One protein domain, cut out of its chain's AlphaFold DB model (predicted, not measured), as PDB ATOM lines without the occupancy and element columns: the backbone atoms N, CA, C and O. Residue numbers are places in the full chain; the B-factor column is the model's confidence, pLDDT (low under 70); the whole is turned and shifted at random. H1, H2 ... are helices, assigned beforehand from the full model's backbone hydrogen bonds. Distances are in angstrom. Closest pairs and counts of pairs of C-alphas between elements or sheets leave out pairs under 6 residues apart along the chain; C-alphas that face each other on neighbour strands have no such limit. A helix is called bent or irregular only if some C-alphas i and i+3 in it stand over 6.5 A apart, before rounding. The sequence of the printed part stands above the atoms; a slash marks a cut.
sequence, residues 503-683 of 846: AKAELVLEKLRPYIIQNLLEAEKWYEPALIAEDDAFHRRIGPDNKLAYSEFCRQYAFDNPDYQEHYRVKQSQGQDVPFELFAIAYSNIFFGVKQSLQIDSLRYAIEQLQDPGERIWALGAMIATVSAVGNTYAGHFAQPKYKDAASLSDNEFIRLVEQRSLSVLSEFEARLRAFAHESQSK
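Overview. This is residues 503 to 683 of the 846 residues of the protein "Adenine-specific DNA methylase/SAM-dependent methyltransferase" of Mucilaginibacter gotjawali (UniProt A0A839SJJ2). H5 runs through the middle of a helical body: H1a crosses it, H6 folds back beside it, and H8 crosses H6 and reaches H1a. At one end of the body H1b and H2 make a hairpin, while H3 sits out at an edge, packed on H4. The printed part has 181 residues with eight named helices, H1 to H8 in chain order, and no named strand; its class is all helix, and the packing is part aligned, part crossed. It is compact, with a radius of gyration of the C-alphas of 17.1 A and spans of 50 by 39 by 29 A.

Arrangement. H1, residues 503 to 539, was assigned as one helix by its hydrogen bonds but is bent, with C-alphas 526 and 529 7.7 A apart. Its arms H1a, residues 503 to 526, and H1b, residues 529 to 539, stand at 72 degrees, only just about perpendicular. H1a is irregular, with C-alphas 511 and 514 7.0 A apart, and has a kink of 32 degrees near residue 516. H1b and H2, residues 544 to 556, form a hairpin at a shallow tilt of 20 degrees; their closest C-alphas, of Ala 537 and Tyr 550, are 6.0 A apart. H3, residues 562 to 574, touches H4, residues 582 to 586, with residues 564 to 568 alone; the closest C-alphas, of Tyr 564 and Ile 585, are 6.2 A apart. H5, residues 594 to 608, is the hub, touching four other helices. H1a touches it with residues 512 to 523 alone, at a steep tilt of 53 degrees, opposite ways; the closest C-alphas, of Tyr 515 and Ala 606, are 4.8 A apart. H5 and H6, residues 613 to 630, form a hairpin at a shallow tilt of 12 degrees; the closest C-alphas, of Ile 607 and Arg 616, are 6.0 A apart. H7, residues 651 to 661, touches no helix but is near H1b and H2. H8, residues 665 to 682, touches H6 at a steep tilt of 56 degrees, opposite ways; the closest C-alphas, of Ala 622 and Leu 673, are 5.1 A apart. Every O i to N i+4 pair is within hydrogen-bond range in H1b and H2 to H8, and 16 of 20 are in H1a.

Along the chain. H1a begins at C-alpha 503 (6.388, 20.148, 44.562) and is 36.3 A long. H5, 21.4 A, begins at C-alpha 594 (13.076, 13.512, 13.922). H6 is 25.4 A long, and H8, 25.5 A, ends at C-alpha 682 (-6.395, 19.893, 44.323).

Size, cuts and confidence. The C-alphas farthest apart, of Asp 545 and Lys 683, are 52.3 A apart. The printed part has no cut. The link from H6 to H7, residues 631 to 650, is long. Residue 683 has a pLDDT under 70.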
ATOM      1  N   ALA A 503       4.998  20.172  44.105       96.69
ATOM      2  CA  ALA A 503       6.388  20.148  44.562       96.69
ATOM      3  C   ALA A 503       7.140  18.882  44.110       96.69
ATOM      4  O   ALA A 503       8.299  18.958  43.713       96.69
ATOM      5  N   LYS A 504       6.481  17.712  44.134       96.50
ATOM      6  CA  LYS A 504       7.075  16.460  43.643       96.50
ATOM      7  C   LYS A 504       7.295  16.511  42.127       96.50
ATOM      8  O   LYS A 504       8.303  15.994  41.660       96.50
ATOM      9  N   ALA A 505       6.401  17.160  41.379       97.19
ATOM     10  CA  ALA A 505       6.560  17.358  39.942       97.19
ATOM     11  C   ALA A 505       7.829  18.149  39.604       97.19
ATOM     12  O   ALA A 505       8.627  17.668  38.805       97.19
ATOM     13  N   GLU A 506       8.062  19.297  40.250       98.19
ATOM     14  CA  GLU A 506       9.271  20.098  39.996       98.19
ATOM     15  C   GLU A 506      10.552  19.321  40.330       98.19
ATOM     16  O   GLU A 506      11.477  19.287  39.521       98.19
ATOM     17  N   LEU A 507      10.576  18.591  41.452       98.00
ATOM     18  CA  LEU A 507      11.711  17.729  41.804       98.00
ATOM     19  C   LEU A 507      11.964  16.634  40.759       98.00
ATOM     20  O   LEU A 507      13.112  16.318  40.453       98.00
ATOM     21  N   VAL A 508      10.907  16.030  40.208       98.44
ATOM     22  CA  VAL A 508      11.040  15.046  39.126       98.44
ATOM     23  C   VAL A 508      11.616  15.701  37.871       98.44
ATOM     24  O   VAL A 508      12.527  15.137  37.273       98.44
ATOM     25  N   LEU A 509      11.155  16.894  37.490       98.56
ATOM     26  CA  LEU A 509      11.685  17.612  36.326       98.56
ATOM     27  C   LEU A 509      13.180  17.930  36.470       98.56
ATOM     28  O   LEU A 509      13.950  17.701  35.534       98.56
ATOM     29  N   GLU A 510      13.613  18.372  37.652       98.12
ATOM     30  CA  GLU A 510      15.029  18.605  37.956       98.12
ATOM     31  C   GLU A 510      15.864  17.324  37.831       98.12
ATOM     32  O   GLU A 510      16.926  17.341  37.203       98.12
ATOM     33  N   LYS A 511      15.365  16.196  38.361       98.56
ATOM     34  CA  LYS A 511      16.027  14.882  38.264       98.56
ATOM     35  C   LYS A 511      16.168  14.396  36.822       98.56
ATOM     36  O   LYS A 511      17.168  13.763  36.495       98.56
ATOM     37  N   LEU A 512      15.176  14.653  35.967       98.50
ATOM     38  CA  LEU A 512      15.165  14.173  34.582       98.50
ATOM     39  C   LEU A 512      16.151  14.939  33.688       98.50
ATOM     40  O   LEU A 512      16.787  14.343  32.819       98.50
ATOM     41  N   ARG A 513      16.302  16.250  33.908       98.06
ATOM     42  CA  ARG A 513      17.068  17.160  33.042       98.06
ATOM     43  C   ARG A 513      18.478  16.683  32.650       98.06
ATOM     44  O   ARG A 513      18.755  16.697  31.450       98.06
ATOM     45  N   PRO A 514      19.374  16.265  33.570       98.25
ATOM     46  CA  PRO A 514      20.725  15.839  33.188       98.25
ATOM     47  C   PRO A 514      20.722  14.614  32.264       98.25
ATOM     48  O   PRO A 514      21.495  14.569  31.310       98.25
ATOM     49  N   TYR A 515      19.819  13.658  32.490       98.31
ATOM     50  CA  TYR A 515      19.727  12.440  31.681       98.31
ATOM     51  C   TYR A 515      19.100  12.689  30.307       98.31
ATOM     52  O   TYR A 515      19.515  12.075  29.328       98.31
ATOM     53  N   ILE A 516      18.148  13.627  30.210       98.25
ATOM     54  CA  ILE A 516      17.622  14.082  28.913       98.25
ATOM     55  C   ILE A 516      18.771  14.644  28.068       98.25
ATOM     56  O   ILE A 516      18.942  14.239  26.921       98.25
ATOM     57  N   ILE A 517      19.575  15.545  28.645       97.81
ATOM     58  CA  ILE A 517      20.712  16.171  27.956       97.81
ATOM     59  C   ILE A 517      21.744  15.118  27.547       97.81
ATOM     60  O   ILE A 517      22.203  15.131  26.410       97.81
ATOM     61  N   GLN A 518      22.079  14.186  28.442       97.69
ATOM     62  CA  GLN A 518      23.027  13.109  28.159       97.69
ATOM     63  C   GLN A 518      22.623  12.292  26.925       97.69
ATOM     64  O   GLN A 518      23.453  12.072  26.044       97.69
ATOM     65  N   ASN A 519      21.364  11.850  26.848       97.38
ATOM     66  CA  ASN A 519      20.904  11.049  25.717       97.38
ATOM     67  C   ASN A 519      20.842  11.860  24.417       97.38
ATOM     68  O   ASN A 519      21.244  11.347  23.377       97.38
ATOM     69  N   LEU A 520      20.381  13.117  24.481       96.31
ATOM     70  CA  LEU A 520      20.337  14.004  23.315       96.31
ATOM     71  C   LEU A 520      21.731  14.218  22.723       96.31
ATOM     72  O   LEU A 520      21.895  14.024  21.526       96.31
ATOM     73  N   LEU A 521      22.732  14.533  23.549       96.31
ATOM     74  CA  LEU A 521      24.107  14.749  23.083       96.31
ATOM     75  C   LEU A 521      24.704  13.503  22.420       96.31
ATOM     76  O   LEU A 521      25.464  13.616  21.462       96.31
ATOM     77  N   GLU A 522      24.389  12.311  22.931       95.69
ATOM     78  CA  GLU A 522      24.865  11.072  22.317       95.69
ATOM     79  C   GLU A 522      24.128  10.772  21.007       95.69
ATOM     80  O   GLU A 522      24.759  10.399  20.021       95.69
ATOM     81  N   ALA A 523      22.811  10.976  20.969       93.75
ATOM     82  CA  ALA A 523      22.022  10.752  19.767       93.75
ATOM     83  C   ALA A 523      22.361  11.769  18.659       93.75
ATOM     84  O   ALA A 523      22.479  11.395  17.494       93.75
ATOM     85  N   GLU A 524      22.594  13.040  18.993       90.81
ATOM     86  CA  GLU A 524      22.947  14.094  18.031       90.81
ATOM     87  C   GLU A 524      24.161  13.728  17.168       90.81
ATOM     88  O   GLU A 524      24.165  14.043  15.982       90.81
ATOM     89  N   LYS A 525      25.121  12.951  17.688       92.50
ATOM     90  CA  LYS A 525      26.275  12.461  16.907       92.50
ATOM     91  C   LYS A 525      25.882  11.681  15.650       92.50
ATOM     92  O   LYS A 525      26.657  11.641  14.698       92.50
ATOM     93  N   TRP A 526      24.719  11.029  15.653       89.62
ATOM     94  CA  TRP A 526      24.214  10.258  14.515       89.62
ATOM     95  C   TRP A 526      23.118  11.002  13.742       89.62
ATOM     96  O   TRP A 526      23.017  10.865  12.524       89.62
ATOM     97  N   TYR A 527      22.314  11.819  14.430       94.81
ATOM     98  CA  TYR A 527      21.136  12.469  13.849       94.81
ATOM     99  C   TYR A 527      21.333  13.945  13.463       94.81
ATOM    100  O   TYR A 527      20.408  14.529  12.900       94.81
ATOM    101  N   GLU A 528      22.497  14.558  13.703       95.12
ATOM    102  CA  GLU A 528      22.777  15.963  13.350       95.12
ATOM    103  C   GLU A 528      22.396  16.312  11.894       95.12
ATOM    104  O   GLU A 528      21.647  17.276  11.704       95.12
ATOM    105  N   PRO A 529      22.766  15.521  10.860       94.25
ATOM    106  CA  PRO A 529      22.360  15.827   9.487       94.25
ATOM    107  C   PRO A 529      20.837  15.832   9.293       94.25
ATOM    108  O   PRO A 529      20.305  16.652   8.548       94.25
ATOM    109  N   ALA A 530      20.130  14.927   9.975       94.56
ATOM    110  CA  ALA A 530      18.676  14.829   9.906       94.56
ATOM    111  C   ALA A 530      17.998  16.026  10.588       94.56
ATOM    112  O   ALA A 530      16.997  16.529  10.088       94.56
ATOM    113  N   LEU A 531      18.549  16.496  11.710       94.88
ATOM    114  CA  LEU A 531      18.044  17.659  12.437       94.88
ATOM    115  C   LEU A 531      18.186  18.945  11.622       94.88
ATOM    116  O   LEU A 531      17.228  19.708  11.531       94.88
ATOM    117  N   ILE A 532      19.346  19.154  10.993       94.31
ATOM    118  CA  ILE A 532      19.582  20.304  10.108       94.31
ATOM    119  C   ILE A 532      18.618  20.254   8.918       94.31
ATOM    120  O   ILE A 532      17.953  21.241   8.620       94.31
ATOM    121  N   ALA A 533      18.481  19.089   8.275       92.56
ATOM    122  CA  ALA A 533      17.592  18.933   7.127       92.56
ATOM    123  C   ALA A 533      16.103  19.130   7.480       92.56
ATOM    124  O   ALA A 533      15.350  19.687   6.677       92.56
ATOM    125  N   GLU A 534      15.670  18.687   8.666       93.94
ATOM    126  CA  GLU A 534      14.310  18.918   9.166       93.94
ATOM    127  C   GLU A 534      14.045  20.413   9.386       93.94
ATOM    128  O   GLU A 534      13.027  20.932   8.922       93.94
ATOM    129  N   ASP A 535      14.971  21.102  10.056       91.62
ATOM    130  CA  ASP A 535      14.868  22.532  10.348       91.62
ATOM    131  C   ASP A 535      14.860  23.368   9.061       91.62
ATOM    132  O   ASP A 535      13.975  24.205   8.864       91.62
ATOM    133  N   ASP A 536      15.758  23.068   8.121       90.62
ATOM    134  CA  ASP A 536      15.804  23.711   6.806       90.62
ATOM    135  C   ASP A 536      14.473  23.571   6.058       90.62
ATOM    136  O   ASP A 536      14.003  24.519   5.423       90.62
ATOM    137  N   ALA A 537      13.840  22.397   6.112       87.19
ATOM    138  CA  ALA A 537      12.572  22.171   5.427       87.19
ATOM    139  C   ALA A 537      11.411  22.971   6.041       87.19
ATOM    140  O   ALA A 537      10.537  23.455   5.313       87.19
ATOM    141  N   PHE A 538      11.412  23.162   7.362       88.69
ATOM    142  CA  PHE A 538      10.404  23.968   8.054       88.69
ATOM    143  C   PHE A 538      10.534  25.468   7.772       88.69
ATOM    144  O   PHE A 538       9.522  26.168   7.767       88.69
ATOM    145  N   HIS A 539      11.737  25.955   7.458       88.38
ATOM    146  CA  HIS A 539      11.989  27.373   7.175       88.38
ATOM    147  C   HIS A 539      11.905  27.752   5.686       88.38
ATOM    148  O   HIS A 539      11.967  28.933   5.332       88.38
ATOM    149  N   ARG A 540      11.725  26.781   4.783       88.31
ATOM    150  CA  ARG A 540      11.524  27.042   3.348       88.31
ATOM    151  C   ARG A 540      10.141  27.620   3.055       88.31
ATOM    152  O   ARG A 540       9.136  27.259   3.666       88.31
ATOM    153  N   ARG A 541      10.061  28.456   2.011       90.31
ATOM    154  CA  ARG A 541       8.779  28.949   1.486       90.31
ATOM    155  C   ARG A 541       7.880  27.769   1.111       90.31
ATOM    156  O   ARG A 541       8.282  26.895   0.350       90.31
ATOM    157  N   ILE A 542       6.653  27.767   1.625       90.75
ATOM    158  CA  ILE A 542       5.671  26.720   1.333       90.75
ATOM    159  C   ILE A 542       5.292  26.767  -0.150       90.75
ATOM    160  O   ILE A 542       4.954  27.822  -0.688       90.75
ATOM    161  N   GLY A 543       5.383  25.611  -0.803       90.31
ATOM    162  CA  GLY A 543       5.109  25.426  -2.222       90.31
ATOM    163  C   GLY A 543       5.493  24.014  -2.682       90.31
ATOM    164  O   GLY A 543       5.993  23.231  -1.868       90.31
ATOM    165  N   PRO A 544       5.272  23.675  -3.964       90.81
ATOM    166  CA  PRO A 544       5.549  22.342  -4.504       90.81
ATOM    167  C   PRO A 544       6.980  21.856  -4.240       90.81
ATOM    168  O   PRO A 544       7.159  20.735  -3.770       90.81
ATOM    169  N   ASP A 545       7.978  22.723  -4.436       90.75
ATOM    170  CA  ASP A 545       9.395  22.382  -4.249       90.75
ATOM    171  C   ASP A 545       9.729  22.049  -2.789       90.75
ATOM    172  O   ASP A 545      10.459  21.097  -2.519       90.75
ATOM    173  N   ASN A 546       9.160  22.790  -1.826       92.44
ATOM    174  CA  ASN A 546       9.353  22.495  -0.404       92.44
ATOM    175  C   ASN A 546       8.717  21.148  -0.031       92.44
ATOM    176  O   ASN A 546       9.351  20.308   0.600       92.44
ATOM    177  N   LYS A 547       7.483  20.894  -0.479       94.19
ATOM    178  CA  LYS A 547       6.799  19.623  -0.199       94.19
ATOM    179  C   LYS A 547       7.539  18.425  -0.795       94.19
ATOM    180  O   LYS A 547       7.591  17.374  -0.158       94.19
ATOM    181  N   LEU A 548       8.108  18.581  -1.993       92.81
ATOM    182  CA  LEU A 548       8.927  17.553  -2.628       92.81
ATOM    183  C   LEU A 548      10.218  17.310  -1.836       92.81
ATOM    184  O   LEU A 548      10.491  16.167  -1.475       92.81
ATOM    185  N   ALA A 549      10.945  18.370  -1.475       91.06
ATOM    186  CA  ALA A 549      12.149  18.259  -0.653       91.06
ATOM    187  C   ALA A 549      11.858  17.614   0.714       91.06
ATOM    188  O   ALA A 549      12.603  16.749   1.168       91.06
ATOM    189  N   TYR A 550      10.741  17.969   1.356       93.25
ATOM    190  CA  TYR A 550      10.344  17.367   2.628       93.25
ATOM    191  C   TYR A 550       9.946  15.894   2.490       93.25
ATOM    192  O   TYR A 550      10.215  15.081   3.372       93.25
ATOM    193  N   SER A 551       9.311  15.536   1.373       93.44
ATOM    194  CA  SER A 551       8.991  14.152   1.028       93.44
ATOM    195  C   SER A 551      10.256  13.303   0.852       93.44
ATOM    196  O   SER A 551      10.325  12.178   1.350       93.44
ATOM    197  N   GLU A 552      11.283  13.850   0.198       92.25
ATOM    198  CA  GLU A 552      12.595  13.211   0.051       92.25
ATOM    199  C   GLU A 552      13.309  13.057   1.394       92.25
ATOM    200  O   GLU A 552      13.725  11.948   1.725       92.25
ATOM    201  N   PHE A 553      13.339  14.117   2.206       93.88
ATOM    202  CA  PHE A 553      13.820  14.076   3.589       93.88
ATOM    203  C   PHE A 553      13.133  12.958   4.391       93.88
ATOM    204  O   PHE A 553      13.803  12.126   5.005       93.88
ATOM    205  N   CYS A 554      11.800  12.873   4.329       93.31
ATOM    206  CA  CYS A 554      11.045  11.840   5.035       93.31
ATOM    207  C   CYS A 554      11.434  10.423   4.592       93.31
ATOM    208  O   CYS A 554      11.461   9.530   5.429       93.31
ATOM    209  N   ARG A 555      11.730  10.197   3.303       91.00
ATOM    210  CA  ARG A 555      12.194   8.889   2.806       91.00
ATOM    211  C   ARG A 555      13.620   8.571   3.247       91.00
ATOM    212  O   ARG A 555      13.907   7.419   3.556       91.00
ATOM    213  N   GLN A 556      14.494   9.573   3.256       91.25
ATOM    214  CA  GLN A 556      15.895   9.417   3.630       91.25
ATOM    215  C   GLN A 556      16.050   9.068   5.115       91.25
ATOM    216  O   GLN A 556      16.826   8.176   5.452       91.25
ATOM    217  N   TYR A 557      15.284   9.726   5.986       90.25
ATOM    218  CA  TYR A 557      15.364   9.581   7.442       90.25
ATOM    219  C   TYR A 557      14.139   8.848   8.004       90.25
ATOM    220  O   TYR A 557      13.407   9.365   8.851       90.25
ATOM    221  N   ALA A 558      13.876   7.645   7.497       88.38
ATOM    222  CA  ALA A 558      12.798   6.784   7.974       88.38
ATOM    223  C   ALA A 558      13.223   5.319   8.017       88.38
ATOM    224  O   ALA A 558      14.138   4.892   7.320       88.38
ATOM    225  N   PHE A 559      12.460   4.524   8.766       89.38
ATOM    226  CA  PHE A 559      12.657   3.082   8.910       89.38
ATOM    227  C   PHE A 559      12.702   2.292   7.585       89.38
ATOM    228  O   PHE A 559      13.186   1.170   7.565       89.38
ATOM    229  N   ASP A 560      12.171   2.806   6.470       88.62
ATOM    230  CA  ASP A 560      12.273   2.105   5.177       88.62
ATOM    231  C   ASP A 560      13.662   2.223   4.532       88.62
ATOM    232  O   ASP A 560      13.966   1.462   3.613       88.62
ATOM    233  N   ASN A 561      14.516   3.127   5.018       90.62
ATOM    234  CA  ASN A 561      15.912   3.199   4.611       90.62
ATOM    235  C   ASN A 561      16.675   1.966   5.153       90.62
ATOM    236  O   ASN A 561      16.630   1.718   6.363       90.62
ATOM    237  N   PRO A 562      17.382   1.193   4.300       92.94
ATOM    238  CA  PRO A 562      18.153   0.023   4.723       92.94
ATOM    239  C   PRO A 562      19.114   0.276   5.889       92.94
ATOM    240  O   PRO A 562      19.217  -0.582   6.767       92.94
ATOM    241  N   ASP A 563      19.748   1.451   5.948       90.94
ATOM    242  CA  ASP A 563      20.689   1.801   7.019       90.94
ATOM    243  C   ASP A 563      19.978   1.879   8.378       90.94
ATOM    244  O   ASP A 563      20.467   1.362   9.381       90.94
ATOM    245  N   TYR A 564      18.769   2.449   8.402       91.56
ATOM    246  CA  TYR A 564      17.930   2.527   9.600       91.56
ATOM    247  C   TYR A 564      17.391   1.154  10.016       91.56
ATOM    248  O   TYR A 564      17.290   0.870  11.208       91.56
ATOM    249  N   GLN A 565      17.058   0.281   9.059       92.25
ATOM    250  CA  GLN A 565      16.640  -1.092   9.371       92.25
ATOM    251  C   GLN A 565      17.774  -1.897   9.984       92.25
ATOM    252  O   GLN A 565      17.546  -2.647  10.934       92.25
ATOM    253  N   GLU A 566      18.980  -1.762   9.438       93.00
ATOM    254  CA  GLU A 566      20.146  -2.452   9.970       93.00
ATOM    255  C   GLU A 566      20.507  -1.924  11.356       93.00
ATOM    256  O   GLU A 566      20.652  -2.712  12.290       93.00
ATOM    257  N   HIS A 567      20.509  -0.603  11.536       91.50
ATOM    258  CA  HIS A 567      20.712   0.018  12.844       91.50
ATOM    259  C   HIS A 567      19.675  -0.450  13.877       91.50
ATOM    260  O   HIS A 567      20.026  -0.829  14.995       91.50
ATOM    261  N   TYR A 568      18.400  -0.553  13.483       92.81
ATOM    262  CA  TYR A 568      17.351  -1.121  14.335       92.81
ATOM    263  C   TYR A 568      17.637  -2.572  14.740       92.81
ATOM    264  O   TYR A 568      17.436  -2.929  15.899       92.81
ATOM    265  N   ARG A 569      18.101  -3.426  13.813       92.12
ATOM    266  CA  ARG A 569      18.452  -4.826  14.119       92.12
ATOM    267  C   ARG A 569      19.627  -4.916  15.082       92.12
ATOM    268  O   ARG A 569      19.592  -5.730  16.004       92.12
ATOM    269  N   VAL A 570      20.640  -4.072  14.895       91.19
ATOM    270  CA  VAL A 570      21.788  -3.992  15.802       91.19
ATOM    271  C   VAL A 570      21.307  -3.629  17.207       91.19
ATOM    272  O   VAL A 570      21.557  -4.386  18.146       91.19
ATOM    273  N   LYS A 571      20.512  -2.561  17.350       91.19
ATOM    274  CA  LYS A 571      19.928  -2.147  18.637       91.19
ATOM    275  C   LYS A 571      19.024  -3.215  19.251       91.19
ATOM    276  O   LYS A 571      19.111  -3.483  20.447       91.19
ATOM    277  N   GLN A 572      18.232  -3.906  18.434       89.56
ATOM    278  CA  GLN A 572      17.413  -5.035  18.876       89.56
ATOM    279  C   GLN A 572      18.256  -6.163  19.500       89.56
ATOM    280  O   GLN A 572      17.789  -6.816  20.433       89.56
ATOM    281  N   SER A 573      19.484  -6.385  19.016       86.62
ATOM    282  CA  SER A 573      20.397  -7.409  19.545       86.62
ATOM    283  C   SER A 573      21.210  -6.962  20.768       86.62
ATOM    284  O   SER A 573      21.539  -7.795  21.610       86.62
ATOM    285  N   GLN A 574      21.517  -5.666  20.874       84.88
ATOM    286  CA  GLN A 574      22.353  -5.092  21.935       84.88
ATOM    287  C   GLN A 574      21.553  -4.703  23.187       84.88
ATOM    288  O   GLN A 574      22.098  -4.701  24.285       84.88
ATOM    289  N   GLY A 575      20.248  -4.446  23.053       73.81
ATOM    290  CA  GLY A 575      19.386  -4.038  24.161       73.81
ATOM    291  C   GLY A 575      19.244  -2.518  24.281       73.81
ATOM    292  O   GLY A 575      19.367  -1.781  23.306       73.81
ATOM    293  N   GLN A 576      18.895  -2.044  25.477       78.62
ATOM    294  CA  GLN A 576      18.594  -0.632  25.746       78.62
ATOM    295  C   GLN A 576      19.855   0.129  26.193       78.62
ATOM    296  O   GLN A 576      19.943   0.567  27.338       78.62
ATOM    297  N   ASP A 577      20.823   0.275  25.290       83.44
ATOM    298  CA  ASP A 577      22.039   1.061  25.535       83.44
ATOM    299  C   ASP A 577      21.891   2.511  25.069       83.44
ATOM    300  O   ASP A 577      21.159   2.802  24.120       83.44
ATOM    301  N   VAL A 578      22.618   3.423  25.723       85.69
ATOM    302  CA  VAL A 578      22.698   4.834  25.319       85.69
ATOM    303  C   VAL A 578      23.413   4.934  23.956       85.69
ATOM    304  O   VAL A 578      24.463   4.315  23.786       85.69
ATOM    305  N   PRO A 579      22.882   5.694  22.982       93.62
ATOM    306  CA  PRO A 579      21.648   6.464  23.077       93.62
ATOM    307  C   PRO A 579      20.401   5.584  22.931       93.62
ATOM    308  O   PRO A 579      20.327   4.699  22.077       93.62
ATOM    309  N   PHE A 580      19.391   5.887  23.744       96.25
ATOM    310  CA  PHE A 580      18.008   5.510  23.499       96.25
ATOM    311  C   PHE A 580      17.550   6.211  22.217       96.25
ATOM    312  O   PHE A 580      17.662   7.432  22.111       96.25
ATOM    313  N   GLU A 581      17.045   5.433  21.261       95.31
ATOM    314  CA  GLU A 581      16.718   5.920  19.913       95.31
ATOM    315  C   GLU A 581      15.614   5.095  19.215       95.31
ATOM    316  O   GLU A 581      15.529   5.041  17.988       95.31
ATOM    317  N   LEU A 582      14.759   4.408  19.981       95.75
ATOM    318  CA  LEU A 582      13.745   3.518  19.411       95.75
ATOM    319  C   LEU A 582      12.752   4.299  18.545       95.75
ATOM    320  O   LEU A 582      12.456   3.886  17.421       95.75
ATOM    321  N   PHE A 583      12.230   5.418  19.048       97.00
ATOM    322  CA  PHE A 583      11.293   6.261  18.310       97.00
ATOM    323  C   PHE A 583      11.983   6.954  17.143       97.00
ATOM    324  O   PHE A 583      11.385   7.057  16.067       97.00
ATOM    325  N   ALA A 584      13.237   7.371  17.329       95.88
ATOM    326  CA  ALA A 584      14.047   8.005  16.299       95.88
ATOM    327  C   ALA A 584      14.224   7.095  15.079       95.88
ATOM    328  O   ALA A 584      14.068   7.564  13.950       95.88
ATOM    329  N   ILE A 585      14.432   5.794  15.301       94.75
ATOM    330  CA  ILE A 585      14.569   4.809  14.227       94.75
ATOM    331  C   ILE A 585      13.204   4.372  13.671       94.75
ATOM    332  O   ILE A 585      13.009   4.327  12.456       94.75
ATOM    333  N   ALA A 586      12.251   4.018  14.540       94.31
ATOM    334  CA  ALA A 586      11.029   3.321  14.133       94.31
ATOM    335  C   ALA A 586       9.873   4.240  13.714       94.31
ATOM    336  O   ALA A 586       9.084   3.858  12.848       94.31
ATOM    337  N   TYR A 587       9.731   5.421  14.324       95.94
ATOM    338  CA  TYR A 587       8.510   6.236  14.226       95.94
ATOM    339  C   TYR A 587       8.728   7.661  13.690       95.94
ATOM    340  O   TYR A 587       7.740   8.346  13.378       95.94
ATOM    341  N   SER A 588       9.984   8.093  13.520       95.06
ATOM    342  CA  SER A 588      10.326   9.337  12.821       95.06
ATOM    343  C   SER A 588       9.757   9.365  11.412       95.06
ATOM    344  O   SER A 588       9.704   8.355  10.712       95.06
ATOM    345  N   ASN A 589       9.294  10.544  11.009       93.44
ATOM    346  CA  ASN A 589       8.656  10.831   9.731       93.44
ATOM    347  C   ASN A 589       7.363  10.052   9.434       93.44
ATOM    348  O   ASN A 589       6.722  10.315   8.415       93.44
ATOM    349  N   ILE A 590       6.906   9.202  10.357       92.06
ATOM    350  CA  ILE A 590       5.634   8.473  10.290       92.06
ATOM    351  C   ILE A 590       4.592   9.170  11.166       92.06
ATOM    352  O   ILE A 590       3.569   9.642  10.667       92.06
ATOM    353  N   PHE A 591       4.875   9.269  12.468       94.44
ATOM    354  CA  PHE A 591       3.991   9.907  13.450       94.44
ATOM    355  C   PHE A 591       4.596  11.172  14.059       94.44
ATOM    356  O   PHE A 591       3.843  12.067  14.438       94.44
ATOM    357  N   PHE A 592       5.926  11.261  14.110       96.19
ATOM    358  CA  PHE A 592       6.669  12.340  14.766       96.19
ATOM    359  C   PHE A 592       7.744  12.904  13.828       96.19
ATOM    360  O   PHE A 592       8.165  12.218  12.894       96.19
ATOM    361  N   GLY A 593       8.176  14.145  14.055       95.94
ATOM    362  CA  GLY A 593       9.421  14.663  13.472       95.94
ATOM    363  C   GLY A 593      10.656  13.983  14.074       95.94
ATOM    364  O   GLY A 593      10.562  13.366  15.138       95.94
ATOM    365  N   VAL A 594      11.816  14.104  13.430       96.62
ATOM    366  CA  VAL A 594      13.076  13.512  13.922       96.62
ATOM    367  C   VAL A 594      13.435  14.103  15.284       96.62
ATOM    368  O   VAL A 594      13.674  13.363  16.239       96.62
ATOM    369  N   LYS A 595      13.366  15.433  15.419       96.75
ATOM    370  CA  LYS A 595      13.597  16.125  16.693       96.75
ATOM    371  C   LYS A 595      12.645  15.661  17.793       96.75
ATOM    372  O   LYS A 595      13.069  15.440  18.925       96.75
ATOM    373  N   GLN A 596      11.363  15.490  17.467       97.75
ATOM    374  CA  GLN A 596      10.364  15.016  18.426       97.75
ATOM    375  C   GLN A 596      10.679  13.593  18.895       97.75
ATOM    376  O   GLN A 596      10.651  13.333  20.095       97.75
ATOM    377  N   SER A 597      11.028  12.689  17.979       97.88
ATOM    378  CA  SER A 597      11.405  11.315  18.319       97.88
ATOM    379  C   SER A 597      12.619  11.252  19.248       97.88
ATOM    380  O   SER A 597      12.576  10.546  20.251       97.88
ATOM    381  N   LEU A 598      13.659  12.050  18.987       97.69
ATOM    382  CA  LEU A 598      14.838  12.119  19.859       97.69
ATOM    383  C   LEU A 598      14.496  12.637  21.258       97.69
ATOM    384  O   LEU A 598      14.997  12.117  22.256       97.69
ATOM    385  N   GLN A 599      13.614  13.634  21.356       98.38
ATOM    386  CA  GLN A 599      13.117  14.110  22.647       98.38
ATOM    387  C   GLN A 599      12.294  13.037  23.372       98.38
ATOM    388  O   GLN A 599      12.412  12.912  24.590       98.38
ATOM    389  N   ILE A 600      11.499  12.245  22.640       98.56
ATOM    390  CA  ILE A 600      10.742  11.120  23.202       98.56
ATOM    391  C   ILE A 600      11.683  10.077  23.800       98.56
ATOM    392  O   ILE A 600      11.526   9.708  24.967       98.56
ATOM    393  N   ASP A 601      12.680   9.641  23.036       98.25
ATOM    394  CA  ASP A 601      13.635   8.629  23.484       98.25
ATOM    395  C   ASP A 601      14.477   9.127  24.670       98.25
ATOM    396  O   ASP A 601      14.691   8.399  25.641       98.25
ATOM    397  N   SER A 602      14.868  10.404  24.654       98.38
ATOM    398  CA  SER A 602      15.659  11.024  25.724       98.38
ATOM    399  C   SER A 602      14.869  11.198  27.021       98.38
ATOM    400  O   SER A 602      15.392  10.939  28.106       98.38
ATOM    401  N   LEU A 603      13.588  11.571  26.933       98.44
ATOM    402  CA  LEU A 603      12.684  11.561  28.086       98.44
ATOM    403  C   LEU A 603      12.498  10.144  28.621       98.44
ATOM    404  O   LEU A 603      12.545   9.934  29.833       98.44
ATOM    405  N   ARG A 604      12.319   9.154  27.741       97.81
ATOM    406  CA  ARG A 604      12.139   7.768  28.171       97.81
ATOM    407  C   ARG A 604      13.380   7.221  28.873       97.81
ATOM    408  O   ARG A 604      13.219   6.555  29.898       97.81
ATOM    409  N   TYR A 605      14.578   7.536  28.377       97.94
ATOM    410  CA  TYR A 605      15.845   7.227  29.043       97.94
ATOM    411  C   TYR A 605      15.911   7.846  30.441       97.94
ATOM    412  O   TYR A 605      16.166   7.138  31.415       97.94
ATOM    413  N   ALA A 606      15.617   9.143  30.551       98.31
ATOM    414  CA  ALA A 606      15.646   9.865  31.819       98.31
ATOM    415  C   ALA A 606      14.651   9.297  32.843       98.31
ATOM    416  O   ALA A 606      14.987   9.139  34.015       98.31
ATOM    417  N   ILE A 607      13.445   8.928  32.398       98.19
ATOM    418  CA  ILE A 607      12.421   8.296  33.242       98.19
ATOM    419  C   ILE A 607      12.899   6.946  33.796       98.19
ATOM    420  O   ILE A 607      12.578   6.611  34.936       98.19
ATOM    421  N   GLU A 608      13.694   6.183  33.037       96.19
ATOM    422  CA  GLU A 608      14.253   4.910  33.514       96.19
ATOM    423  C   GLU A 608      15.232   5.103  34.681       96.19
ATOM    424  O   GLU A 608      15.349   4.225  35.534       96.19
ATOM    425  N   GLN A 609      15.872   6.275  34.772       96.81
ATOM    426  CA  GLN A 609      16.825   6.594  35.841       96.81
ATOM    427  C   GLN A 609      16.143   6.919  37.180       96.81
ATOM    428  O   GLN A 609      16.796   6.919  38.229       96.81
ATOM    429  N   LEU A 610      14.830   7.180  37.178       97.56
ATOM    430  CA  LEU A 610      14.069   7.443  38.398       97.56
ATOM    431  C   LEU A 610      13.974   6.178  39.260       97.56
ATOM    432  O   LEU A 610      13.461   5.148  38.820       97.56
ATOM    433  N   GLN A 611      14.425   6.278  40.512       96.25
ATOM    434  CA  GLN A 611      14.443   5.158  41.458       96.25
ATOM    435  C   GLN A 611      13.083   4.923  42.135       96.25
ATOM    436  O   GLN A 611      12.756   3.783  42.453       96.25
ATOM    437  N   ASP A 612      12.278   5.977  42.344       96.19
ATOM    438  CA  ASP A 612      10.934   5.856  42.927       96.19
ATOM    439  C   ASP A 612       9.941   5.344  41.868       96.19
ATOM    440  O   ASP A 612       9.693   6.038  40.875       96.19
ATOM    441  N   PRO A 613       9.315   4.167  42.058       94.06
ATOM    442  CA  PRO A 613       8.338   3.646  41.105       94.06
ATOM    443  C   PRO A 613       7.123   4.565  40.938       94.06
ATOM    444  O   PRO A 613       6.537   4.619  39.858       94.06
ATOM    445  N   GLY A 614       6.759   5.309  41.990       93.75
ATOM    446  CA  GLY A 614       5.705   6.317  41.936       93.75
ATOM    447  C   GLY A 614       6.056   7.446  40.967       93.75
ATOM    448  O   GLY A 614       5.316   7.677  40.017       93.75
ATOM    449  N   GLU A 615       7.199   8.114  41.159       97.00
ATOM    450  CA  GLU A 615       7.721   9.146  40.244       97.00
ATOM    451  C   GLU A 615       7.753   8.649  38.800       97.00
ATOM    452  O   GLU A 615       7.286   9.345  37.899       97.00
ATOM    453  N   ARG A 616       8.227   7.416  38.589       97.25
ATOM    454  CA  ARG A 616       8.287   6.798  37.264       97.25
ATOM    455  C   ARG A 616       6.906   6.645  36.627       97.25
ATOM    456  O   ARG A 616       6.749   6.990  35.461       97.25
ATOM    457  N   ILE A 617       5.904   6.160  37.367       96.06
ATOM    458  CA  ILE A 617       4.528   6.006  36.860       96.06
ATOM    459  C   ILE A 617       3.930   7.361  36.469       96.06
ATOM    460  O   ILE A 617       3.348   7.475  35.392       96.06
ATOM    461  N   TRP A 618       4.098   8.393  37.300       96.06
ATOM    462  CA  TRP A 618       3.576   9.733  37.006       96.06
ATOM    463  C   TRP A 618       4.266  10.370  35.798       96.06
ATOM    464  O   TRP A 618       3.592  10.906  34.917       96.06
ATOM    465  N   ALA A 619       5.591  10.236  35.702       97.94
ATOM    466  CA  ALA A 619       6.341  10.685  34.537       97.94
ATOM    467  C   ALA A 619       5.927   9.918  33.267       97.94
ATOM    468  O   ALA A 619       5.664  10.536  32.241       97.94
ATOM    469  N   LEU A 620       5.765   8.590  33.320       97.44
ATOM    470  CA  LEU A 620       5.255   7.814  32.182       97.44
ATOM    471  C   LEU A 620       3.831   8.227  31.790       97.44
ATOM    472  O   LEU A 620       3.540   8.317  30.601       97.44
ATOM    473  N   GLY A 621       2.950   8.523  32.748       95.25
ATOM    474  CA  GLY A 621       1.606   9.030  32.462       95.25
ATOM    475  C   GLY A 621       1.634  10.357  31.702       95.25
ATOM    476  O   GLY A 621       0.974  10.487  30.667       95.25
ATOM    477  N   ALA A 622       2.459  11.310  32.152       95.50
ATOM    478  CA  ALA A 622       2.715  12.561  31.433       95.50
ATOM    479  C   ALA A 622       3.282  12.303  30.031       95.50
ATOM    480  O   ALA A 622       2.833  12.911  29.058       95.50
ATOM    481  N   MET A 623       4.200  11.345  29.902       96.38
ATOM    482  CA  MET A 623       4.812  10.969  28.632       96.38
ATOM    483  C   MET A 623       3.795  10.392  27.638       96.38
ATOM    484  O   MET A 623       3.748  10.822  26.488       96.38
ATOM    485  N   ILE A 624       2.922   9.481  28.077       95.44
ATOM    486  CA  ILE A 624       1.858   8.902  27.240       95.44
ATOM    487  C   ILE A 624       0.910  10.000  26.741       95.44
ATOM    488  O   ILE A 624       0.586  10.052  25.551       95.44
ATOM    489  N   ALA A 625       0.493  10.907  27.629       92.88
ATOM    490  CA  ALA A 625      -0.360  12.034  27.263       92.88
ATOM    491  C   ALA A 625       0.334  12.979  26.263       92.88
ATOM    492  O   ALA A 625      -0.306  13.454  25.324       92.88
ATOM    493  N   THR A 626       1.644  13.194  26.423       94.62
ATOM    494  CA  THR A 626       2.479  14.006  25.524       94.62
ATOM    495  C   THR A 626       2.550  13.394  24.135       94.62
ATOM    496  O   THR A 626       2.181  14.044  23.160       94.62
ATOM    497  N   VAL A 627       2.947  12.122  24.037       95.06
ATOM    498  CA  VAL A 627       3.090  11.393  22.767       95.06
ATOM    499  C   VAL A 627       1.765  11.337  22.009       95.06
ATOM    500  O   VAL A 627       1.736  11.539  20.795       95.06
ATOM    501  N   SER A 628       0.647  11.139  22.713       92.12
ATOM    502  CA  SER A 628      -0.674  11.183  22.083       92.12
ATOM    503  C   SER A 628      -1.050  12.568  21.546       92.12
ATOM    504  O   SER A 628      -1.846  12.632  20.613       92.12
ATOM    505  N   ALA A 629      -0.548  13.652  22.140       90.00
ATOM    506  CA  ALA A 629      -0.893  15.018  21.756       90.00
ATOM    507  C   ALA A 629      -0.041  15.550  20.602       90.00
ATOM    508  O   ALA A 629      -0.561  16.222  19.714       90.00
ATOM    509  N   VAL A 630       1.258  15.240  20.613       92.62
ATOM    510  CA  VAL A 630       2.204  15.694  19.584       92.62
ATOM    511  C   VAL A 630       2.185  14.794  18.345       92.62
ATOM    512  O   VAL A 630       2.544  15.242  17.260       92.62
ATOM    513  N   GLY A 631       1.709  13.552  18.464       92.06
ATOM    514  CA  GLY A 631       1.649  12.608  17.350       92.06
ATOM    515  C   GLY A 631       0.709  13.043  16.226       92.06
ATOM    516  O   GLY A 631      -0.482  13.286  16.432       92.06
ATOM    517  N   ASN A 632       1.217  13.047  14.995       90.81
ATOM    518  CA  ASN A 632       0.418  13.314  13.806       90.81
ATOM    519  C   ASN A 632      -0.417  12.080  13.417       90.81
ATOM    520  O   ASN A 632       0.009  11.221  12.641       90.81
ATOM    521  N   THR A 633      -1.625  11.990  13.971       89.00
ATOM    522  CA  THR A 633      -2.498  10.810  13.876       89.00
ATOM    523  C   THR A 633      -3.796  11.081  13.113       89.00
ATOM    524  O   THR A 633      -4.253  12.219  12.971       89.00
ATOM    525  N   TYR A 634      -4.424  10.013  12.615       80.44
ATOM    526  CA  TYR A 634      -5.807  10.059  12.142       80.44
ATOM    527  C   TYR A 634      -6.738   9.774  13.323       80.44
ATOM    528  O   TYR A 634      -6.601   8.733  13.960       80.44
ATOM    529  N   ALA A 635      -7.657  10.697  13.624       72.25
ATOM    530  CA  ALA A 635      -8.647  10.554  14.699       72.25
ATOM    531  C   ALA A 635      -8.063  10.116  16.068       72.25
ATOM    532  O   ALA A 635      -8.736   9.427  16.831       72.25
ATOM    533  N   GLY A 636      -6.819  10.504  16.377       78.50
ATOM    534  CA  GLY A 636      -6.179  10.226  17.666       78.50
ATOM    535  C   GLY A 636      -5.515   8.851  17.811       78.50
ATOM    536  O   GLY A 636      -5.116   8.506  18.917       78.50
ATOM    537  N   HIS A 637      -5.383   8.058  16.739       86.44
ATOM    538  CA  HIS A 637      -4.808   6.709  16.810       86.44
ATOM    539  C   HIS A 637      -3.625   6.468  15.854       86.44
ATOM    540  O   HIS A 637      -3.528   7.052  14.772       86.44
ATOM    541  N   PHE A 638      -2.787   5.486  16.184       91.69
ATOM    542  CA  PHE A 638      -1.546   5.140  15.482       91.69
ATOM    543  C   PHE A 638      -1.684   3.955  14.509       91.69
ATOM    544  O   PHE A 638      -0.696   3.429  14.018       91.69
ATOM    545  N   ALA A 639      -2.898   3.493  14.187       89.06
ATOM    546  CA  ALA A 639      -3.075   2.312  13.328       89.06
ATOM    547  C   ALA A 639      -2.519   2.461  11.895       89.06
ATOM    548  O   ALA A 639      -2.307   1.445  11.221       89.06
ATOM    549  N   GLN A 640      -2.356   3.699  11.421       90.19
ATOM    550  CA  GLN A 640      -1.759   4.057  10.137       90.19
ATOM    551  C   GLN A 640      -1.304   5.529  10.148       90.19
ATOM    552  O   GLN A 640      -1.885   6.319  10.901       90.19
ATOM    553  N   PRO A 641      -0.334   5.916   9.300       89.69
ATOM    554  CA  PRO A 641       0.073   7.311   9.145       89.69
ATOM    555  C   PRO A 641      -1.093   8.171   8.650       89.69
ATOM    556  O   PRO A 641      -1.890   7.722   7.821       89.69
ATOM    557  N   LYS A 642      -1.188   9.415   9.133       89.69
ATOM    558  CA  LYS A 642      -2.227  10.360   8.688       89.69
ATOM    559  C   LYS A 642      -2.060  10.740   7.215       89.69
ATOM    560  O   LYS A 642      -3.044  10.837   6.489       89.69
ATOM    561  N   TYR A 643      -0.813  10.921   6.788       88.75
ATOM    562  CA  TYR A 643      -0.442  11.259   5.420       88.75
ATOM    563  C   TYR A 643       0.520  10.205   4.880       88.75
ATOM    564  O   TYR A 643       1.396   9.742   5.607       88.75
ATOM    565  N   LYS A 644       0.347   9.818   3.613       83.06
ATOM    566  CA  LYS A 644       1.252   8.872   2.944       83.06
ATOM    567  C   LYS A 644       2.501   9.559   2.401       83.06
ATOM    568  O   LYS A 644       3.575   8.980   2.458       83.06
ATOM    569  N   ASP A 645       2.331  10.763   1.860       88.88
ATOM    570  CA  ASP A 645       3.397  11.520   1.221       88.88
ATOM    571  C   ASP A 645       3.145  13.027   1.363       88.88
ATOM    572  O   ASP A 645       2.066  13.515   1.016       88.88
ATOM    573  N   ALA A 646       4.150  13.760   1.845       89.75
ATOM    574  CA  ALA A 646       4.111  15.211   1.982       89.75
ATOM    575  C   ALA A 646       3.958  15.941   0.636       89.75
ATOM    576  O   ALA A 646       3.292  16.975   0.586       89.75
ATOM    577  N   ALA A 647       4.492  15.383  -0.459       91.56
ATOM    578  CA  ALA A 647       4.398  15.974  -1.797       91.56
ATOM    579  C   ALA A 647       2.947  16.066  -2.309       91.56
ATOM    580  O   ALA A 647       2.625  16.932  -3.118       91.56
ATOM    581  N   SER A 648       2.067  15.195  -1.805       92.31
ATOM    582  CA  SER A 648       0.656  15.114  -2.207       92.31
ATOM    583  C   SER A 648      -0.287  16.034  -1.422       92.31
ATOM    584  O   SER A 648      -1.477  16.094  -1.729       92.31
ATOM    585  N   LEU A 649       0.217  16.734  -0.403       93.38
ATOM    586  CA  LEU A 649      -0.607  17.535   0.500       93.38
ATOM    587  C   LEU A 649      -0.991  18.880  -0.115       93.38
ATOM    588  O   LEU A 649      -0.189  19.533  -0.791       93.38
ATOM    589  N   SER A 650      -2.193  19.363   0.199       94.38
ATOM    590  CA  SER A 650      -2.520  20.781   0.022       94.38
ATOM    591  C   SER A 650      -1.625  21.661   0.906       94.38
ATOM    592  O   SER A 650      -1.034  21.190   1.879       94.38
ATOM    593  N   ASP A 651      -1.514  22.954   0.587       92.88
ATOM    594  CA  ASP A 651      -0.707  23.886   1.392       92.88
ATOM    595  C   ASP A 651      -1.169  23.911   2.856       92.88
ATOM    596  O   ASP A 651      -0.349  23.823   3.763       92.88
ATOM    597  N   ASN A 652      -2.484  23.913   3.094       93.12
ATOM    598  CA  ASN A 652      -3.052  23.897   4.444       93.12
ATOM    599  C   ASN A 652      -2.751  22.599   5.208       93.12
ATOM    600  O   ASN A 652      -2.507  22.630   6.412       93.12
ATOM    601  N   GLU A 653      -2.786  21.447   4.538       93.75
ATOM    602  CA  GLU A 653      -2.436  20.169   5.169       93.75
ATOM    603  C   GLU A 653      -0.948  20.095   5.511       93.75
ATOM    604  O   GLU A 653      -0.601  19.559   6.565       93.75
ATOM    605  N   PHE A 654      -0.092  20.653   4.650       94.06
ATOM    606  CA  PHE A 654       1.345  20.747   4.886       94.06
ATOM    607  C   PHE A 654       1.676  21.723   6.024       94.06
ATOM    608  O   PHE A 654       2.451  21.368   6.903       94.06
ATOM    609  N   ILE A 655       1.028  22.894   6.085       92.50
ATOM    610  CA  ILE A 655       1.150  23.834   7.215       92.50
ATOM    611  C   ILE A 655       0.818  23.124   8.527       92.50
ATOM    612  O   ILE A 655       1.641  23.098   9.435       92.50
ATOM    613  N   ARG A 656      -0.337  22.449   8.596       92.56
ATOM    614  CA  ARG A 656      -0.747  21.703   9.797       92.56
ATOM    615  C   ARG A 656       0.221  20.577  10.155       92.56
ATOM    616  O   ARG A 656       0.369  20.254  11.328       92.56
ATOM    617  N   LEU A 657       0.837  19.933   9.160       93.19
ATOM    618  CA  LEU A 657       1.868  18.920   9.387       93.19
ATOM    619  C   LEU A 657       3.102  19.534  10.050       93.19
ATOM    620  O   LEU A 657       3.587  18.978  11.033       93.19
ATOM    621  N   VAL A 658       3.594  20.654   9.515       92.25
ATOM    622  CA  VAL A 658       4.757  21.373  10.049       92.25
ATOM    623  C   VAL A 658       4.459  21.876  11.457       92.25
ATOM    624  O   VAL A 658       5.184  21.512  12.372       92.25
ATOM    625  N   GLU A 659       3.344  22.582  11.668       92.31
ATOM    626  CA  GLU A 659       2.909  23.061  12.991       92.31
ATOM    627  C   GLU A 659       2.901  21.934  14.032       92.31
ATOM    628  O   GLU A 659       3.443  22.084  15.126       92.31
ATOM    629  N   GLN A 660       2.345  20.773  13.670       93.19
ATOM    630  CA  GLN A 660       2.295  19.606  14.546       93.19
ATOM    631  C   GLN A 660       3.693  19.030  14.847       93.19
ATOM    632  O   GLN A 660       3.958  18.620  15.980       93.19
ATOM    633  N   ARG A 661       4.597  18.991  13.857       93.12
ATOM    634  CA  ARG A 661       5.975  18.489  14.016       93.12
ATOM    635  C   ARG A 661       6.905  19.485  14.717       93.12
ATOM    636  O   ARG A 661       7.904  19.067  15.295       93.12
ATOM    637  N   SER A 662       6.563  20.772  14.727       91.56
ATOM    638  CA  SER A 662       7.303  21.820  15.437       91.56
ATOM    639  C   SER A 662       6.998  21.877  16.939       91.56
ATOM    640  O   SER A 662       7.700  22.576  17.672       91.56
ATOM    641  N   LEU A 663       5.982  21.152  17.428       93.31
ATOM    642  CA  LEU A 663       5.675  21.089  18.860       93.31
ATOM    643  C   LEU A 663       6.851  20.499  19.656       93.31
ATOM    644  O   LEU A 663       7.359  19.425  19.329       93.31
ATOM    645  N   SER A 664       7.234  21.185  20.736       95.56
ATOM    646  CA  SER A 664       8.269  20.739  21.674       95.56
ATOM    647  C   SER A 664       7.731  19.638  22.586       95.56
ATOM    648  O   SER A 664       6.867  19.888  23.428       95.56
ATOM    649  N   VAL A 665       8.279  18.426  22.468       97.81
ATOM    650  CA  VAL A 665       7.892  17.291  23.321       97.81
ATOM    651  C   VAL A 665       8.244  17.576  24.779       97.81
ATOM    652  O   VAL A 665       7.451  17.276  25.665       97.81
ATOM    653  N   LEU A 666       9.402  18.194  25.033       97.75
ATOM    654  CA  LEU A 666       9.850  18.527  26.389       97.75
ATOM    655  C   LEU A 666       8.888  19.503  27.076       97.75
ATOM    656  O   LEU A 666       8.466  19.267  28.203       97.75
ATOM    657  N   SER A 667       8.496  20.571  26.375       96.06
ATOM    658  CA  SER A 667       7.587  21.584  26.923       96.06
ATOM    659  C   SER A 667       6.200  21.003  27.197       96.06
ATOM    660  O   SER A 667       5.626  21.258  28.256       96.06
ATOM    661  N   GLU A 668       5.695  20.164  26.290       94.88
ATOM    662  CA  GLU A 668       4.402  19.508  26.482       94.88
ATOM    663  C   GLU A 668       4.426  18.478  27.608       94.88
ATOM    664  O   GLU A 668       3.473  18.406  28.387       94.88
ATOM    665  N   PHE A 669       5.522  17.738  27.754       97.06
ATOM    666  CA  PHE A 669       5.732  16.835  28.879       97.06
ATOM    667  C   PHE A 669       5.692  17.574  30.217       97.06
ATOM    668  O   PHE A 669       4.947  17.180  31.118       97.06
ATOM    669  N   GLU A 670       6.439  18.669  30.339       96.75
ATOM    670  CA  GLU A 670       6.471  19.468  31.560       96.75
ATOM    671  C   GLU A 670       5.095  20.045  31.914       96.75
ATOM    672  O   GLU A 670       4.651  19.938  33.061       96.75
ATOM    673  N   ALA A 671       4.396  20.625  30.932       93.19
ATOM    674  CA  ALA A 671       3.060  21.181  31.125       93.19
ATOM    675  C   ALA A 671       2.073  20.115  31.625       93.19
ATOM    676  O   ALA A 671       1.273  20.366  32.528       93.19
ATOM    677  N   ARG A 672       2.160  18.897  31.082       92.50
ATOM    678  CA  ARG A 672       1.291  17.771  31.449       92.50
ATOM    679  C   ARG A 672       1.604  17.206  32.816       92.50
ATOM    680  O   ARG A 672       0.673  16.947  33.573       92.50
ATOM    681  N   LEU A 673       2.881  17.040  33.152       94.94
ATOM    682  CA  LEU A 673       3.277  16.564  34.474       94.94
ATOM    683  C   LEU A 673       2.807  17.535  35.564       94.94
ATOM    684  O   LEU A 673       2.238  17.102  36.565       94.94
ATOM    685  N   ARG A 674       2.967  18.846  35.337       93.69
ATOM    686  CA  ARG A 674       2.450  19.893  36.233       93.69
ATOM    687  C   ARG A 674       0.927  19.872  36.323       93.69
ATOM    688  O   ARG A 674       0.391  19.952  37.424       93.69
ATOM    689  N   ALA A 675       0.225  19.712  35.198       89.50
ATOM    690  CA  ALA A 675      -1.234  19.611  35.190       89.50
ATOM    691  C   ALA A 675      -1.728  18.392  35.989       89.50
ATOM    692  O   ALA A 675      -2.613  18.527  36.832       89.50
ATOM    693  N   PHE A 676      -1.112  17.224  35.792       90.12
ATOM    694  CA  PHE A 676      -1.407  16.018  36.566       90.12
ATOM    695  C   PHE A 676      -1.141  16.203  38.062       90.12
ATOM    696  O   PHE A 676      -1.975  15.826  38.881       90.12
ATOM    697  N   ALA A 677      -0.031  16.841  38.432       92.00
ATOM    698  CA  ALA A 677       0.300  17.125  39.824       92.00
ATOM    699  C   ALA A 677      -0.687  18.097  40.486       92.00
ATOM    700  O   ALA A 677      -1.142  17.869  41.608       92.00
ATOM    701  N   HIS A 678      -1.069  19.162  39.777       88.31
ATOM    702  CA  HIS A 678      -2.071  20.108  40.252       88.31
ATOM    703  C   HIS A 678      -3.419  19.413  40.480       88.31
ATOM    704  O   HIS A 678      -4.052  19.594  41.520       88.31
ATOM    705  N   GLU A 679      -3.856  18.571  39.544       83.19
ATOM    706  CA  GLU A 679      -5.109  17.822  39.663       83.19
ATOM    707  C   GLU A 679      -5.073  16.779  40.784       83.19
ATOM    708  O   GLU A 679      -6.029  16.672  41.548       83.19
ATOM    709  N   SER A 680      -3.960  16.062  40.932       88.19
ATOM    710  CA  SER A 680      -3.763  15.097  42.014       88.19
ATOM    711  C   SER A 680      -3.746  15.748  43.399       88.19
ATOM    712  O   SER A 680      -4.045  15.064  44.378       88.19
ATOM    713  N   GLN A 681      -3.335  17.015  43.507       87.12
ATOM    714  CA  GLN A 681      -3.230  17.737  44.775       87.12
ATOM    715  C   GLN A 681      -4.510  18.504  45.129       87.12
ATOM    716  O   GLN A 681      -4.851  18.615  46.304       87.12
ATOM    717  N   SER A 682      -5.202  19.054  44.131       72.88
ATOM    718  CA  SER A 682      -6.395  19.893  44.323       72.88
ATOM    719  C   SER A 682      -7.661  19.103  44.654       72.88
ATOM    720  O   SER A 682      -8.616  19.678  45.173       72.88
ATOM    721  N   LYS A 683      -7.688  17.797  44.367       69.62
ATOM    722  CA  LYS A 683      -8.887  16.961  44.485       69.62
ATOM    723  C   LYS A 683      -8.780  16.002  45.670       69.62
ATOM    724  O   LYS A 683      -7.741  15.389  45.908       69.62
TER     725      LYS A 683